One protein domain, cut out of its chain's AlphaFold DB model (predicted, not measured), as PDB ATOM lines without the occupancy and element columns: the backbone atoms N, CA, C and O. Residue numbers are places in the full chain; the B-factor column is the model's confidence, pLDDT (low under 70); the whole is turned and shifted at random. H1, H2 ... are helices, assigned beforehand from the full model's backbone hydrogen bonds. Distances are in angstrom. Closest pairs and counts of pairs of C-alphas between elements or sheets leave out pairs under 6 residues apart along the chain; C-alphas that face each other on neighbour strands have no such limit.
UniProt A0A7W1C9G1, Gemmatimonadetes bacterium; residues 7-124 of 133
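Overview. This is residues 7 to 124 of the 133 residues of a protein of Gemmatimonadetes bacterium (UniProt A0A7W1C9G1). Little regular structure: an elongated body of winding loops, with H1, H2 and H3 following one another along its length and small H4 at the end far from H1. The printed part has 118 residues with four named helices, H1 to H4 in chain order, and no named strand; the class is all helix, 40 residues. It is compact, radius of gyration of the C-alphas 15.2 A, spanning 47 by 27 by 24 A.

Along the chain. H1, residues 7 to 16, begins at C-alpha 7 (138.997, 142.154, 170.310) and measures 14.3 A from first to last C-alpha; H2, residues 32 to 43, 16.4 A; H3, residues 57 to 68, 16.2 A. H4, residues 117 to 122, 8.5 A, ends at C-alpha 122 (118.718, 111.441, 169.467).

Arrangement. H1 touches H2 the same way at a shallow 14 degrees; closest C-alphas, Arg 7 and Ile 38, 5.2 A. H2's residues 32 to 36 alone touch H3's residues 62 to 66 alone, the same way at 37 degrees, only just steep; closest C-alphas, Arg 36 and Val 66, 6.3 A. H4 is apart from H1, H2 and H3. Every O i to N i+4 pair is within hydrogen-bond range in H2, H3 and H4; in H1, 4 of 6.

Size, cuts and confidence. The farthest C-alphas, Thr 16 and Glu 118, are 47.7 A apart. The printed part has no cut; its three links are long, 48 residues before H4. No printed residue is under 70 in pLDDT.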
ATOM      1  N   ARG A   7     138.082 141.377 169.463       97.19
ATOM      2  CA  ARG A   7     138.997 142.154 170.310       97.19
ATOM      3  C   ARG A   7     138.728 143.657 170.273       97.19
ATOM      4  O   ARG A   7     139.016 144.354 171.233       97.19
ATOM      5  N   PHE A   8     138.147 144.155 169.184       96.12
ATOM      6  CA  PHE A   8     137.814 145.569 169.041       96.12
ATOM      7  C   PHE A   8     136.736 146.005 170.036       96.12
ATOM      8  O   PHE A   8     136.865 147.082 170.604       96.12
ATOM      9  N   GLY A   9     135.738 145.154 170.310       95.38
ATOM     10  CA  GLY A   9     134.732 145.432 171.339       95.38
ATOM     11  C   GLY A   9     135.308 145.384 172.757       95.38
ATOM     12  O   GLY A   9     134.883 146.142 173.619       95.38
ATOM     13  N   PHE A  10     136.307 144.530 172.995       97.69
ATOM     14  CA  PHE A  10     136.979 144.439 174.297       97.69
ATOM     15  C   PHE A  10     138.001 145.552 174.538       97.69
ATOM     16  O   PHE A  10     138.252 145.895 175.690       97.69
ATOM     17  N   ARG A  11     138.575 146.134 173.479       97.31
ATOM     18  CA  ARG A  11     139.602 147.175 173.581       97.31
ATOM     19  C   ARG A  11     139.125 148.362 174.415       97.31
ATOM     20  O   ARG A  11     139.813 148.752 175.349       97.31
ATOM     21  N   GLU A  12     137.945 148.895 174.110       94.44
ATOM     22  CA  GLU A  12     137.398 150.064 174.811       94.44
ATOM     23  C   GLU A  12     137.185 149.789 176.306       94.44
ATOM     24  O   GLU A  12     137.537 150.609 177.152       94.44
ATOM     25  N   ILE A  13     136.673 148.607 176.653       94.62
ATOM     26  CA  ILE A  13     136.426 148.208 178.046       94.62
ATOM     27  C   ILE A  13     137.738 148.123 178.835       94.62
ATOM     28  O   ILE A  13     137.795 148.550 179.987       94.62
ATOM     29  N   LEU A  14     138.789 147.572 178.222       97.25
ATOM     30  CA  LEU A  14     140.100 147.436 178.857       97.25
ATOM     31  C   LEU A  14     140.812 148.787 178.984       97.25
ATOM     32  O   LEU A  14     141.373 149.087 180.034       97.25
ATOM     33  N   GLU A  15     140.756 149.626 177.945       97.06
ATOM     34  CA  GLU A  15     141.352 150.971 177.954       97.06
ATOM     35  C   GLU A  15     140.680 151.894 178.982       97.06
ATOM     36  O   GLU A  15     141.351 152.722 179.596       97.06
ATOM     37  N   THR A  16     139.372 151.738 179.202       96.81
ATOM     38  CA  THR A  16     138.612 152.521 180.192       96.81
ATOM     39  C   THR A  16     138.652 151.935 181.605       96.81
ATOM     40  O   THR A  16     138.203 152.599 182.538       96.81
ATOM     41  N   GLY A  17     139.184 150.721 181.786       95.88
ATOM     42  CA  GLY A  17     139.192 150.034 183.081       95.88
ATOM     43  C   GLY A  17     137.787 149.698 183.591       95.88
ATOM     44  O   GLY A  17     137.543 149.723 184.793       95.88
ATOM     45  N   ALA A  18     136.842 149.429 182.686       95.62
ATOM     46  CA  ALA A  18     135.432 149.268 183.041       95.62
ATOM     47  C   ALA A  18     135.095 147.920 183.711       95.62
ATOM     48  O   ALA A  18     134.002 147.789 184.259       95.62
ATOM     49  N   LEU A  19     135.988 146.920 183.653       95.00
ATOM     50  CA  LEU A  19     135.800 145.592 184.255       95.00
ATOM     51  C   LEU A  19     137.092 145.083 184.910       95.00
ATOM     52  O   LEU A  19     138.154 145.153 184.297       95.00
ATOM     53  N   ASP A  20     136.967 144.470 186.091       95.94
ATOM     54  CA  ASP A  20     138.072 143.787 186.791       95.94
ATOM     55  C   ASP A  20     138.344 142.370 186.252       95.94
ATOM     56  O   ASP A  20     139.464 141.861 186.312       95.94
ATOM     57  N   ILE A  21     137.303 141.717 185.724       98.44
ATOM     58  CA  ILE A  21     137.361 140.389 185.106       98.44
ATOM     59  C   ILE A  21     136.526 140.429 183.832       98.44
ATOM     60  O   ILE A  21     135.352 140.813 183.849       98.44
ATOM     61  N   ILE A  22     137.110 139.998 182.715       98.12
ATOM     62  CA  ILE A  22     136.363 139.833 181.473       98.12
ATOM     63  C   ILE A  22     135.844 138.403 181.329       98.12
ATOM     64  O   ILE A  22     136.521 137.429 181.645       98.12
ATOM     65  N   ALA A  23     134.636 138.292 180.783       98.00
ATOM     66  CA  ALA A  23     133.967 137.021 180.524       98.00
ATOM     67  C   ALA A  23     133.556 136.904 179.049       98.00
ATOM     68  O   ALA A  23     132.371 137.028 178.748       98.00
ATOM     69  N   PRO A  24     134.501 136.798 178.093       98.19
ATOM     70  CA  PRO A  24     134.151 136.505 176.707       98.19
ATOM     71  C   PRO A  24     133.528 135.107 176.609       98.19
ATOM     72  O   PRO A  24     133.982 134.184 177.278       98.19
ATOM     73  N   ASP A  25     132.524 134.947 175.749       98.44
ATOM     74  CA  ASP A  25     132.013 133.630 175.361       98.44
ATOM     75  C   ASP A  25     132.757 133.167 174.106       98.44
ATOM     76  O   ASP A  25     132.699 133.829 173.074       98.44
ATOM     77  N   LEU A  26     133.484 132.056 174.173       97.94
ATOM     78  CA  LEU A  26     134.419 131.648 173.114       97.94
ATOM     79  C   LEU A  26     133.712 131.195 171.834       97.94
ATOM     80  O   LEU A  26     134.254 131.351 170.735       97.94
ATOM     81  N   GLN A  27     132.500 130.669 171.977       97.00
ATOM     82  CA  GLN A  27     131.643 130.206 170.895       97.00
ATOM     83  C   GLN A  27     130.933 131.381 170.204       97.00
ATOM     84  O   GLN A  27     130.531 131.263 169.048       97.00
ATOM     85  N   LYS A  28     130.833 132.533 170.878       98.06
ATOM     86  CA  LYS A  28     130.139 133.738 170.401       98.06
ATOM     87  C   LYS A  28     131.073 134.884 170.000       98.06
ATOM     88  O   LYS A  28     130.781 135.614 169.058       98.06
ATOM     89  N   VAL A  29     132.207 135.053 170.676       97.81
ATOM     90  CA  VAL A  29     133.072 136.246 170.576       97.81
ATOM     91  C   VAL A  29     133.822 136.359 169.245       97.81
ATOM     92  O   VAL A  29     134.289 137.442 168.897       97.81
ATOM     93  N   GLY A  30     133.946 135.257 168.502       97.62
ATOM     94  CA  GLY A  30     134.719 135.179 167.256       97.62
ATOM     95  C   GLY A  30     135.634 133.955 167.149       97.62
ATOM     96  O   GLY A  30     136.458 133.892 166.238       97.62
ATOM     97  N   GLY A  31     135.510 132.990 168.066       97.88
ATOM     98  CA  GLY A  31     136.255 131.732 168.054       97.88
ATOM     99  C   GLY A  31     137.507 131.729 168.935       97.88
ATOM    100  O   GLY A  31     137.903 132.739 169.518       97.88
ATOM    101  N   LEU A  32     138.153 130.561 169.014       98.44
ATOM    102  CA  LEU A  32     139.222 130.275 169.982       98.44
ATOM    103  C   LEU A  32     140.434 131.202 169.838       98.44
ATOM    104  O   LEU A  32     140.945 131.728 170.824       98.44
ATOM    105  N   LEU A  33     140.875 131.443 168.599       98.44
ATOM    106  CA  LEU A  33     141.995 132.345 168.338       98.44
ATOM    107  C   LEU A  33     141.646 133.786 168.733       98.44
ATOM    108  O   LEU A  33     142.480 134.482 169.307       98.44
ATOM    109  N   GLU A  34     140.428 134.243 168.440       98.62
ATOM    110  CA  GLU A  34     140.004 135.595 168.807       98.62
ATOM    111  C   GLU A  34     139.930 135.761 170.326       98.62
ATOM    112  O   GLU A  34     140.436 136.748 170.857       98.62
ATOM    113  N   ALA A  35     139.408 134.759 171.032       98.44
ATOM    114  CA  ALA A  35     139.404 134.738 172.489       98.44
ATOM    115  C   ALA A  35     140.818 134.742 173.086       98.44
ATOM    116  O   ALA A  35     141.073 135.490 174.028       98.44
ATOM    117  N   ARG A  36     141.768 133.993 172.503       98.50
ATOM    118  CA  ARG A  36     143.181 134.025 172.924       98.50
ATOM    119  C   ARG A  36     143.779 135.428 172.799       98.50
ATOM    120  O   ARG A  36     144.463 135.870 173.717       98.50
ATOM    121  N   LYS A  37     143.494 136.129 171.698       98.56
ATOM    122  CA  LYS A  37     143.942 137.514 171.456       98.56
ATOM    123  C   LYS A  37     143.289 138.517 172.408       98.56
ATOM    124  O   LYS A  37     143.935 139.479 172.807       98.56
ATOM    125  N   ILE A  38     142.024 138.304 172.769       98.62
ATOM    126  CA  ILE A  38     141.343 139.094 173.803       98.62
ATOM    127  C   ILE A  38     142.009 138.875 175.162       98.62
ATOM    128  O   ILE A  38     142.258 139.848 175.865       98.62
ATOM    129  N   ALA A  39     142.342 137.630 175.503       98.62
ATOM    130  CA  ALA A  39     143.037 137.307 176.744       98.62
ATOM    131  C   ALA A  39     144.447 137.918 176.802       98.62
ATOM    132  O   ALA A  39     144.791 138.489 177.830       98.62
ATOM    133  N   ASP A  40     145.213 137.881 175.699       98.56
ATOM    134  CA  ASP A  40     146.507 138.586 175.587       98.56
ATOM    135  C   ASP A  40     146.357 140.083 175.848       98.56
ATOM    136  O   ASP A  40     147.128 140.670 176.598       98.56
ATOM    137  N   MET A  41     145.352 140.709 175.233       98.25
ATOM    138  CA  MET A  41     145.091 142.130 175.427       98.25
ATOM    139  C   MET A  41     144.653 142.427 176.866       98.25
ATOM    140  O   MET A  41     145.070 143.425 177.425       98.25
ATOM    141  N   ALA A  42     143.847 141.571 177.495       98.44
ATOM    142  CA  ALA A  42     143.463 141.743 178.896       98.44
ATOM    143  C   ALA A  42     144.659 141.597 179.851       98.44
ATOM    144  O   ALA A  42     144.763 142.345 180.825       98.44
ATOM    145  N   ASP A  43     145.592 140.695 179.541       98.50
ATOM    146  CA  ASP A  43     146.799 140.455 180.336       98.50
ATOM    147  C   ASP A  43     147.687 141.709 180.413       98.50
ATOM    148  O   ASP A  43     148.195 142.043 181.484       98.50
ATOM    149  N   THR A  44     147.773 142.506 179.336       97.88
ATOM    150  CA  THR A  44     148.520 143.784 179.362       97.88
ATOM    151  C   THR A  44     147.894 144.847 180.268       97.88
ATOM    152  O   THR A  44     148.535 145.858 180.551       97.88
ATOM    153  N   HIS A  45     146.656 144.636 180.716       98.00
ATOM    154  CA  HIS A  45     145.942 145.491 181.666       98.00
ATOM    155  C   HIS A  45     145.823 144.848 183.059       98.00
ATOM    156  O   HIS A  45     145.140 145.402 183.916       98.00
ATOM    157  N   TYR A  46     146.473 143.700 183.302       97.38
ATOM    158  CA  TYR A  46     146.317 142.889 184.520       97.38
ATOM    159  C   TYR A  46     144.868 142.459 184.797       97.38
ATOM    160  O   TYR A  46     144.481 142.240 185.945       97.38
ATOM    161  N   VAL A  47     144.061 142.335 183.741       98.44
ATOM    162  CA  VAL A  47     142.660 141.921 183.830       98.44
ATOM    163  C   VAL A  47     142.570 140.416 183.625       98.44
ATOM    164  O   VAL A  47     143.096 139.858 182.655       98.44
ATOM    165  N   ALA A  48     141.882 139.753 184.548       98.50
ATOM    166  CA  ALA A  48     141.704 138.313 184.516       98.50
ATOM    167  C   ALA A  48     140.573 137.896 183.559       98.50
ATOM    168  O   ALA A  48     139.670 138.679 183.244       98.50
ATOM    169  N   VAL A  49     140.605 136.641 183.110       98.75
ATOM    170  CA  VAL A  49     139.637 136.066 182.172       98.75
ATOM    171  C   VAL A  49     138.907 134.899 182.830       98.75
ATOM    172  O   VAL A  49     139.512 133.887 183.187       98.75
ATOM    173  N   ALA A  50     137.587 135.022 182.940       98.62
ATOM    174  CA  ALA A  50     136.688 133.959 183.376       98.62
ATOM    175  C   ALA A  50     135.623 133.743 182.290       98.62
ATOM    176  O   ALA A  50     134.605 134.437 182.303       98.62
ATOM    177  N   PRO A  51     135.874 132.886 181.283       98.44
ATOM    178  CA  PRO A  51     134.996 132.797 180.128       98.44
ATOM    179  C   PRO A  51     133.569 132.373 180.486       98.44
ATOM    180  O   PRO A  51     133.367 131.413 181.232       98.44
ATOM    181  N   HIS A  52     132.600 133.057 179.874       98.69
ATOM    182  CA  HIS A  52     131.221 132.579 179.811       98.69
ATOM    183  C   HIS A  52     131.173 131.344 178.902       98.69
ATOM    184  O   HIS A  52     131.878 131.290 177.885       98.69
ATOM    185  N   CYS A  53     130.380 130.336 179.262       98.00
ATOM    186  CA  CYS A  53     130.301 129.096 178.497       98.00
ATOM    187  C   CYS A  53     128.939 128.414 178.645       98.00
ATOM    188  O   CYS A  53     128.684 127.640 179.572       98.00
ATOM    189  N   ILE A  54     128.098 128.626 177.634       96.00
ATOM    190  CA  ILE A  54     126.838 127.908 177.442       96.00
ATOM    191  C   ILE A  54     126.945 126.957 176.242       96.00
ATOM    192  O   ILE A  54     126.351 127.154 175.185       96.00
ATOM    193  N   ALA A  55     127.765 125.916 176.389       96.31
ATOM    194  CA  ALA A  55     128.078 124.999 175.298       96.31
ATOM    195  C   ALA A  55     127.852 123.519 175.651       96.31
ATOM    196  O   ALA A  55     127.777 123.117 176.817       96.31
ATOM    197  N   SER A  56     127.774 122.692 174.605       97.62
ATOM    198  CA  SER A  56     127.970 121.243 174.716       97.62
ATOM    199  C   SER A  56     129.427 120.937 175.110       97.62
ATOM    200  O   SER A  56     130.278 121.836 175.050       97.62
ATOM    201  N   PRO A  57     129.774 119.682 175.452       98.12
ATOM    202  CA  PRO A  57     131.139 119.379 175.859       98.12
ATOM    203  C   PRO A  57     132.192 119.665 174.792       98.12
ATOM    204  O   PRO A  57     133.314 120.000 175.148       98.12
ATOM    205  N   ILE A  58     131.839 119.625 173.500       98.12
ATOM    206  CA  ILE A  58     132.751 120.033 172.420       98.12
ATOM    207  C   ILE A  58     133.203 121.481 172.629       98.12
ATOM    208  O   ILE A  58     134.400 121.771 172.629       98.12
ATOM    209  N   GLY A  59     132.252 122.396 172.844       98.12
ATOM    210  CA  GLY A  59     132.568 123.800 173.086       98.12
ATOM    211  C   GLY A  59     133.291 124.001 174.416       98.12
ATOM    212  O   GLY A  59     134.268 124.743 174.467       98.12
ATOM    213  N   THR A  60     132.886 123.297 175.470       98.38
ATOM    214  CA  THR A  60     133.538 123.392 176.784       98.38
ATOM    215  C   THR A  60     134.992 122.907 176.754       98.38
ATOM    216  O   THR A  60     135.867 123.593 177.279       98.38
ATOM    217  N   ILE A  61     135.294 121.792 176.079       98.38
ATOM    218  CA  ILE A  61     136.672 121.305 175.887       98.38
ATOM    219  C   ILE A  61     137.474 122.285 175.027       98.38
ATOM    220  O   ILE A  61     138.621 122.593 175.348       98.38
ATOM    221  N   ALA A  62     136.872 122.840 173.972       98.44
ATOM    222  CA  ALA A  62     137.508 123.877 173.164       98.44
ATOM    223  C   ALA A  62     137.858 125.129 173.991       98.44
ATOM    224  O   ALA A  62     138.947 125.687 173.844       98.44
ATOM    225  N   SER A  63     136.979 125.534 174.912       98.44
ATOM    226  CA  SER A  63     137.260 126.606 175.867       98.44
ATOM    227  C   SER A  63     138.373 126.236 176.850       98.44
ATOM    228  O   SER A  63     139.218 127.080 177.152       98.44
ATOM    229  N   ALA A  64     138.433 124.978 177.299       98.38
ATOM    230  CA  ALA A  64     139.503 124.488 178.168       98.38
ATOM    231  C   ALA A  64     140.884 124.534 177.481       98.38
ATOM    232  O   ALA A  64     141.864 124.926 178.114       98.38
ATOM    233  N   HIS A  65     140.968 124.240 176.177       98.56
ATOM    234  CA  HIS A  65     142.208 124.415 175.402       98.56
ATOM    235  C   HIS A  65     142.697 125.871 175.427       98.56
ATOM    236  O   HIS A  65     143.875 126.123 175.688       98.56
ATOM    237  N   VAL A  66     141.803 126.850 175.238       98.50
ATOM    238  CA  VAL A  66     142.172 128.275 175.360       98.50
ATOM    239  C   VAL A  66     142.591 128.614 176.789       98.50
ATOM    240  O   VAL A  66     143.602 129.290 176.963       98.50
ATOM    241  N   ALA A  67     141.873 128.117 177.799       98.31
ATOM    242  CA  ALA A  67     142.209 128.334 179.207       98.31
ATOM    243  C   ALA A  67     143.628 127.848 179.553       98.31
ATOM    244  O   ALA A  67     144.341 128.530 180.282       98.31
ATOM    245  N   THR A  68     144.081 126.726 178.980       97.75
ATOM    246  CA  THR A  68     145.467 126.246 179.171       97.75
ATOM    247  C   THR A  68     146.527 127.061 178.433       97.75
ATOM    248  O   THR A  68     147.709 126.970 178.759       97.75
ATOM    249  N   ALA A  69     146.129 127.858 177.440       97.88
ATOM    250  CA  ALA A  69     147.033 128.630 176.593       97.88
ATOM    251  C   ALA A  69     147.194 130.098 177.035       97.88
ATOM    252  O   ALA A  69     147.882 130.856 176.342       97.88
ATOM    253  N   ILE A  70     146.557 130.512 178.140       98.38
ATOM    254  CA  ILE A  70     146.566 131.891 178.657       98.38
ATOM    255  C   ILE A  70     147.049 131.946 180.114       98.38
ATOM    256  O   ILE A  70     146.716 131.055 180.892       98.38
ATOM    257  N   PRO A  71     147.809 132.983 180.515       97.88
ATOM    258  CA  PRO A  71     148.324 133.091 181.882       97.88
ATOM    259  C   PRO A  71     147.301 133.658 182.882       97.88
ATOM    260  O   PRO A  71     147.430 133.438 184.082       97.88
ATOM    261  N   ASN A  72     146.287 134.377 182.401       98.56
ATOM    262  CA  ASN A  72     145.328 135.146 183.198       98.56
ATOM    263  C   ASN A  72     143.947 134.474 183.315       98.56
ATOM    264  O   ASN A  72     142.940 135.152 183.512       98.56
ATOM    265  N   TYR A  73     143.881 133.146 183.187       98.62
ATOM    266  CA  TYR A  73     142.656 132.368 183.384       98.62
ATOM    267  C   TYR A  73     142.281 132.240 184.870       98.62
ATOM    268  O   TYR A  73     143.143 132.005 185.715       98.62
ATOM    269  N   VAL A  74     140.982 132.334 185.173       98.44
ATOM    270  CA  VAL A  74     140.431 132.147 186.529       98.44
ATOM    271  C   VAL A  74     139.608 130.867 186.629       98.44
ATOM    272  O   VAL A  74     139.921 129.978 187.416       98.44
ATOM    273  N   ALA A  75     138.526 130.793 185.858       98.31
ATOM    274  CA  ALA A  75     137.564 129.701 185.880       98.31
ATOM    275  C   ALA A  75     136.766 129.688 184.572       98.31
ATOM    276  O   ALA A  75     136.642 130.717 183.910       98.31
ATOM    277  N   LEU A  76     136.211 128.531 184.224       98.38
ATOM    278  CA  LEU A  76     135.347 128.323 183.070       98.38
ATOM    279  C   LEU A  76     133.959 127.965 183.587       98.38
ATOM    280  O   LEU A  76     133.816 127.067 184.419       98.38
ATOM    281  N   GLU A  77     132.947 128.673 183.106       98.31
ATOM    282  CA  GLU A  77     131.562 128.366 183.439       98.31
ATOM    283  C   GLU A  77     131.151 126.968 182.946       98.31
ATOM    284  O   GLU A  77     131.573 126.507 181.884       98.31
ATOM    285  N   TRP A  78     130.279 126.300 183.704       97.69
ATOM    286  CA  TRP A  78     129.612 125.077 183.270       97.69
ATOM    287  C   TRP A  78     128.102 125.185 183.477       97.69
ATOM    288  O   TRP A  78     127.579 124.926 184.560       97.69
ATOM    289  N   HIS A  79     127.391 125.526 182.404       96.00
ATOM    290  CA  HIS A  79     125.926 125.610 182.401       96.00
ATOM    291  C   HIS A  79     125.243 124.257 182.065       96.00
ATOM    292  O   HIS A  79     124.018 124.137 182.053       96.00
ATOM    293  N   GLY A  80     126.017 123.201 181.782       94.69
ATOM    294  CA  GLY A  80     125.514 121.893 181.335       94.69
ATOM    295  C   GLY A  80     125.062 120.934 182.444       94.69
ATOM    296  O   GLY A  80     124.626 119.830 182.137       94.69
ATOM    297  N   MET A  81     125.153 121.318 183.722       92.75
ATOM    298  CA  MET A  81     124.979 120.400 184.863       92.75
ATOM    299  C   MET A  81     123.608 119.728 184.981       92.75
ATOM    300  O   MET A  81     123.501 118.648 185.552       92.75
ATOM    301  N   SER A  82     122.557 120.354 184.450       93.75
ATOM    302  CA  SER A  82     121.192 119.817 184.476       93.75
ATOM    303  C   SER A  82     120.814 119.053 183.204       93.75
ATOM    304  O   SER A  82     119.666 118.634 183.071       93.75
ATOM    305  N   VAL A  83     121.734 118.911 182.245       96.44
ATOM    306  CA  VAL A  83     121.485 118.245 180.963       96.44
ATOM    307  C   VAL A  83     121.984 116.797 181.065       96.44
ATOM    308  O   VAL A  83     123.192 116.570 181.046       96.44
ATOM    309  N   PRO A  84     121.088 115.795 181.180       94.75
ATOM    310  CA  PRO A  84     121.469 114.433 181.569       94.75
ATOM    311  C   PRO A  84     122.348 113.722 180.535       94.75
ATOM    312  O   PRO A  84     123.161 112.888 180.905       94.75
ATOM    313  N   PHE A  85     122.214 114.084 179.259       96.25
ATOM    314  CA  PHE A  85     122.990 113.525 178.151       96.25
ATOM    315  C   PHE A  85     124.234 114.353 177.809       96.25
ATOM    316  O   PHE A  85     124.905 114.061 176.824       96.25
ATOM    317  N   TRP A  86     124.539 115.417 178.570       97.94
ATOM    318  CA  TRP A  86     125.599 116.361 178.206       97.94
ATOM    319  C   TRP A  86     126.930 115.643 178.024       97.94
ATOM    320  O   TRP A  86     127.548 115.797 176.981       97.94
ATOM    321  N   ASN A  87     127.327 114.804 178.983       97.25
ATOM    322  CA  ASN A  87     128.595 114.081 178.920       97.25
ATOM    323  C   ASN A  87     128.653 113.067 177.763       97.25
ATOM    324  O   ASN A  87     129.715 112.869 177.182       97.25
ATOM    325  N   ASP A  88     127.515 112.475 177.397       97.44
ATOM    326  CA  ASP A  88     127.431 111.421 176.380       97.44
ATOM    327  C   ASP A  88     127.532 111.966 174.945       97.44
ATOM    328  O   ASP A  88     127.690 111.197 173.999       97.44
ATOM    329  N   MET A  89     127.476 113.294 174.770       97.75
ATOM    330  CA  MET A  89     127.616 113.973 173.474       97.75
ATOM    331  C   MET A  89     129.027 113.882 172.876       97.75
ATOM    332  O   MET A  89     129.217 114.283 171.727       97.75
ATOM    333  N   VAL A  90     130.026 113.402 173.622       97.88
ATOM    334  CA  VAL A  90     131.404 113.254 173.134       97.88
ATOM    335  C   VAL A  90     131.957 111.860 173.396       97.88
ATOM    336  O   VAL A  90     131.587 111.198 174.362       97.88
ATOM    337  N   THR A  91     132.874 111.426 172.538       97.56
ATOM    338  CA  THR A  91     133.653 110.190 172.696       97.56
ATOM    339  C   THR A  91     135.155 110.501 172.713       97.56
ATOM    340  O   THR A  91     135.570 111.640 172.488       97.56
ATOM    341  N   GLY A  92     135.988 109.499 173.016       95.19
ATOM    342  CA  GLY A  92     137.453 109.640 173.032       95.19
ATOM    343  C   GLY A  92     138.063 109.974 174.398       95.19
ATOM    344  O   GLY A  92     139.262 110.230 174.479       95.19
ATOM    345  N   LEU A  93     137.266 109.946 175.470       95.31
ATOM    346  CA  LEU A  93     137.721 110.131 176.850       95.31
ATOM    347  C   LEU A  93     137.590 108.834 177.655       95.31
ATOM    348  O   LEU A  93     136.618 108.099 177.497       95.31
ATOM    349  N   ASP A  94     138.525 108.606 178.580       91.50
ATOM    350  CA  ASP A  94     138.498 107.475 179.526       91.50
ATOM    351  C   ASP A  94     137.507 107.682 180.694       91.50
ATOM    352  O   ASP A  94     137.362 106.821 181.561       91.50
ATOM    353  N   GLY A  95     136.847 108.841 180.755       93.75
ATOM    354  CA  GLY A  95     135.976 109.258 181.852       93.75
ATOM    355  C   GLY A  95     135.120 110.471 181.476       93.75
ATOM    356  O   GLY A  95     135.077 110.851 180.301       93.75
ATOM    357  N   PRO A  96     134.417 111.084 182.446       96.00
ATOM    358  CA  PRO A  96     133.614 112.265 182.172       96.00
ATOM    359  C   PRO A  96     134.496 113.453 181.782       96.00
ATOM    360  O   PRO A  96     135.650 113.565 182.191       96.00
ATOM    361  N   VAL A  97     133.921 114.380 181.022       97.38
ATOM    362  CA  VAL A  97     134.601 115.609 180.588       97.38
ATOM    363  C   VAL A  97     135.010 116.467 181.788       97.38
ATOM    364  O   VAL A  97     136.084 117.067 181.785       97.38
ATOM    365  N   ILE A  98     134.153 116.518 182.812       97.50
ATOM    366  CA  ILE A  98     134.391 117.231 184.065       97.50
ATOM    367  C   ILE A  98     134.431 116.206 185.196       97.50
ATOM    368  O   ILE A  98     133.449 115.505 185.445       97.50
ATOM    369  N   GLU A  99     135.544 116.167 185.918       96.88
ATOM    370  CA  GLU A  99     135.738 115.321 187.092       96.88
ATOM    371  C   GLU A  99     136.192 116.194 188.268       96.88
ATOM    372  O   GLU A  99     137.168 116.938 188.173       96.88
ATOM    373  N   ASN A 100     135.459 116.142 189.386       96.12
ATOM    374  CA  ASN A 100     135.746 116.920 190.601       96.12
ATOM    375  C   ASN A 100     135.905 118.441 190.372       96.12
ATOM    376  O   ASN A 100     136.682 119.095 191.060       96.12
ATOM    377  N   GLY A 101     135.169 119.006 189.409       96.88
ATOM    378  CA  GLY A 101     135.231 120.434 189.069       96.88
ATOM    379  C   GLY A 101     136.384 120.823 188.137       96.88
ATOM    380  O   GLY A 101     136.583 122.012 187.898       96.88
ATOM    381  N   TYR A 102     137.120 119.852 187.590       98.00
ATOM    382  CA  TYR A 102     138.238 120.083 186.675       98.00
ATOM    383  C   TYR A 102     138.034 119.364 185.341       98.00
ATOM    384  O   TYR A 102     137.406 118.310 185.274       98.00
ATOM    385  N   ILE A 103     138.621 119.925 184.284       97.81
ATOM    386  CA  ILE A 103     138.721 119.294 182.964       97.81
ATOM    387  C   ILE A 103     140.181 118.917 182.747       97.81
ATOM    388  O   ILE A 103     141.057 119.786 182.713       97.81
ATOM    389  N   LYS A 104     140.456 117.625 182.564       96.56
ATOM    390  CA  LYS A 104     141.765 117.168 182.094       96.56
ATOM    391  C   LYS A 104     141.808 117.321 180.576       96.56
ATOM    392  O   LYS A 104     141.188 116.539 179.863       96.56
ATOM    393  N   VAL A 105     142.527 118.332 180.089       96.31
ATOM    394  CA  VAL A 105     142.568 118.638 178.652       96.31
ATOM    395  C   VAL A 105     143.134 117.448 177.855       96.31
ATOM    396  O   VAL A 105     144.246 116.990 178.159       96.31
ATOM    397  N   PRO A 106     142.396 116.937 176.848       96.50
ATOM    398  CA  PRO A 106     142.838 115.814 176.025       96.50
ATOM    399  C   PRO A 106     144.165 116.092 175.313       96.50
ATOM    400  O   PRO A 106     144.436 117.215 174.899       96.50
ATOM    401  N   GLN A 107     144.991 115.055 175.157       95.31
ATOM    402  CA  GLN A 107     146.326 115.158 174.540       95.31
ATOM    403  C   GLN A 107     146.354 114.725 173.063       95.31
ATOM    404  O   GLN A 107     147.395 114.806 172.413       95.31
ATOM    405  N   GLY A 108     145.230 114.226 172.540       95.44
ATOM    406  CA  GLY A 108     145.089 113.874 171.128       95.44
ATOM    407  C   GLY A 108     145.077 115.107 170.210       95.44
ATOM    408  O   GLY A 108     144.941 116.235 170.685       95.44
ATOM    409  N   PRO A 109     145.212 114.916 168.887       96.69
ATOM    410  CA  PRO A 109     145.147 116.013 167.925       96.69
ATOM    411  C   PRO A 109     143.781 116.721 167.943       96.69
ATOM    412  O   PRO A 109     142.746 116.122 168.232       96.69
ATOM    413  N   GLY A 110     143.771 118.006 167.578       97.31
ATOM    414  CA  GLY A 110     142.551 118.814 167.562       97.31
ATOM    415  C   GLY A 110     142.022 119.071 168.973       97.31
ATOM    416  O   GLY A 110     142.776 119.481 169.849       97.31
ATOM    417  N   LEU A 111     140.724 118.840 169.189       97.75
ATOM    418  CA  LEU A 111     140.126 118.921 170.527       97.75
ATOM    419  C   LEU A 111     140.419 117.675 171.378       97.75
ATOM    420  O   LEU A 111     140.242 117.730 172.595       97.75
ATOM    421  N   GLY A 112     140.872 116.586 170.746       97.50
ATOM    422  CA  GLY A 112     141.114 115.284 171.367       97.50
ATOM    423  C   GLY A 112     139.844 114.541 171.795       97.50
ATOM    424  O   GLY A 112     139.929 113.660 172.642       97.50
ATOM    425  N   VAL A 113     138.697 114.907 171.218       98.06
ATOM    426  CA  VAL A 113     137.400 114.229 171.345       98.06
ATOM    427  C   VAL A 113     136.660 114.275 170.015       98.06
ATOM    428  O   VAL A 113     136.895 115.184 169.214       98.06
ATOM    429  N   ASP A 114     135.725 113.349 169.836       97.69
ATOM    430  CA  ASP A 114     134.813 113.304 168.693       97.69
ATOM    431  C   ASP A 114     133.360 113.510 169.140       97.69
ATOM    432  O   ASP A 114     133.004 113.280 170.299       97.69
ATOM    433  N   LEU A 115     132.502 113.956 168.217       97.75
ATOM    434  CA  LEU A 115     131.058 114.031 168.442       97.75
ATOM    435  C   LEU A 115     130.480 112.615 168.521       97.75
ATOM    436  O   LEU A 115     130.682 111.805 167.618       97.75
ATOM    437  N   ASN A 116     129.693 112.337 169.557       97.62
ATOM    438  CA  ASN A 116     128.843 111.154 169.562       97.62
ATOM    439  C   ASN A 116     127.613 111.407 168.678       97.62
ATOM    440  O   ASN A 116     126.618 111.974 169.134       97.62
ATOM    441  N   GLU A 117     127.686 111.022 167.402       96.06
ATOM    442  CA  GLU A 117     126.607 111.269 166.437       96.06
ATOM    443  C   GLU A 117     125.288 110.575 166.802       96.06
ATOM    444  O   GLU A 117     124.224 111.112 166.503       96.06
ATOM    445  N   GLU A 118     125.334 109.423 167.481       95.75
ATOM    446  CA  GLU A 118     124.131 108.710 167.930       95.75
ATOM    447  C   GLU A 118     123.345 109.555 168.940       95.75
ATOM    448  O   GLU A 118     122.156 109.825 168.749       95.75
ATOM    449  N   VAL A 119     124.031 110.059 169.971       97.00
ATOM    450  CA  VAL A 119     123.429 110.928 170.993       97.00
ATOM    451  C   VAL A 119     123.029 112.270 170.381       97.00
ATOM    452  O   VAL A 119     121.921 112.753 170.615       97.00
ATOM    453  N   ALA A 120     123.879 112.856 169.535       96.06
ATOM    454  CA  ALA A 120     123.575 114.120 168.870       96.06
ATOM    455  C   ALA A 120     122.306 114.034 168.011       96.06
ATOM    456  O   ALA A 120     121.504 114.966 168.007       96.06
ATOM    457  N   ARG A 121     122.097 112.908 167.322       94.62
ATOM    458  CA  ARG A 121     120.893 112.643 166.535       94.62
ATOM    459  C   ARG A 121     119.668 112.416 167.414       94.62
ATOM    460  O   ARG A 121     118.603 112.938 167.100       94.62
ATOM    461  N   GLN A 122     119.808 111.676 168.514       95.44
ATOM    462  CA  GLN A 122     118.718 111.441 169.467       95.44
ATOM    463  C   GLN A 122     118.153 112.750 170.039       95.44
ATOM    464  O   GLN A 122     116.946 112.854 170.258       95.44
ATOM    465  N   TYR A 123     119.017 113.737 170.279       94.56
ATOM    466  CA  TYR A 123     118.643 115.039 170.839       94.56
ATOM    467  C   TYR A 123     118.613 116.165 169.797       94.56
ATOM    468  O   TYR A 123     118.557 117.343 170.162       94.56
ATOM    469  N   ALA A 124     118.633 115.824 168.506       93.69
ATOM    470  CA  ALA A 124     118.479 116.802 167.444       93.69
ATOM    471  C   ALA A 124     117.097 117.459 167.538       93.69
ATOM    472  O   ALA A 124     116.084 116.818 167.828       93.69
TER     473      ALA A 124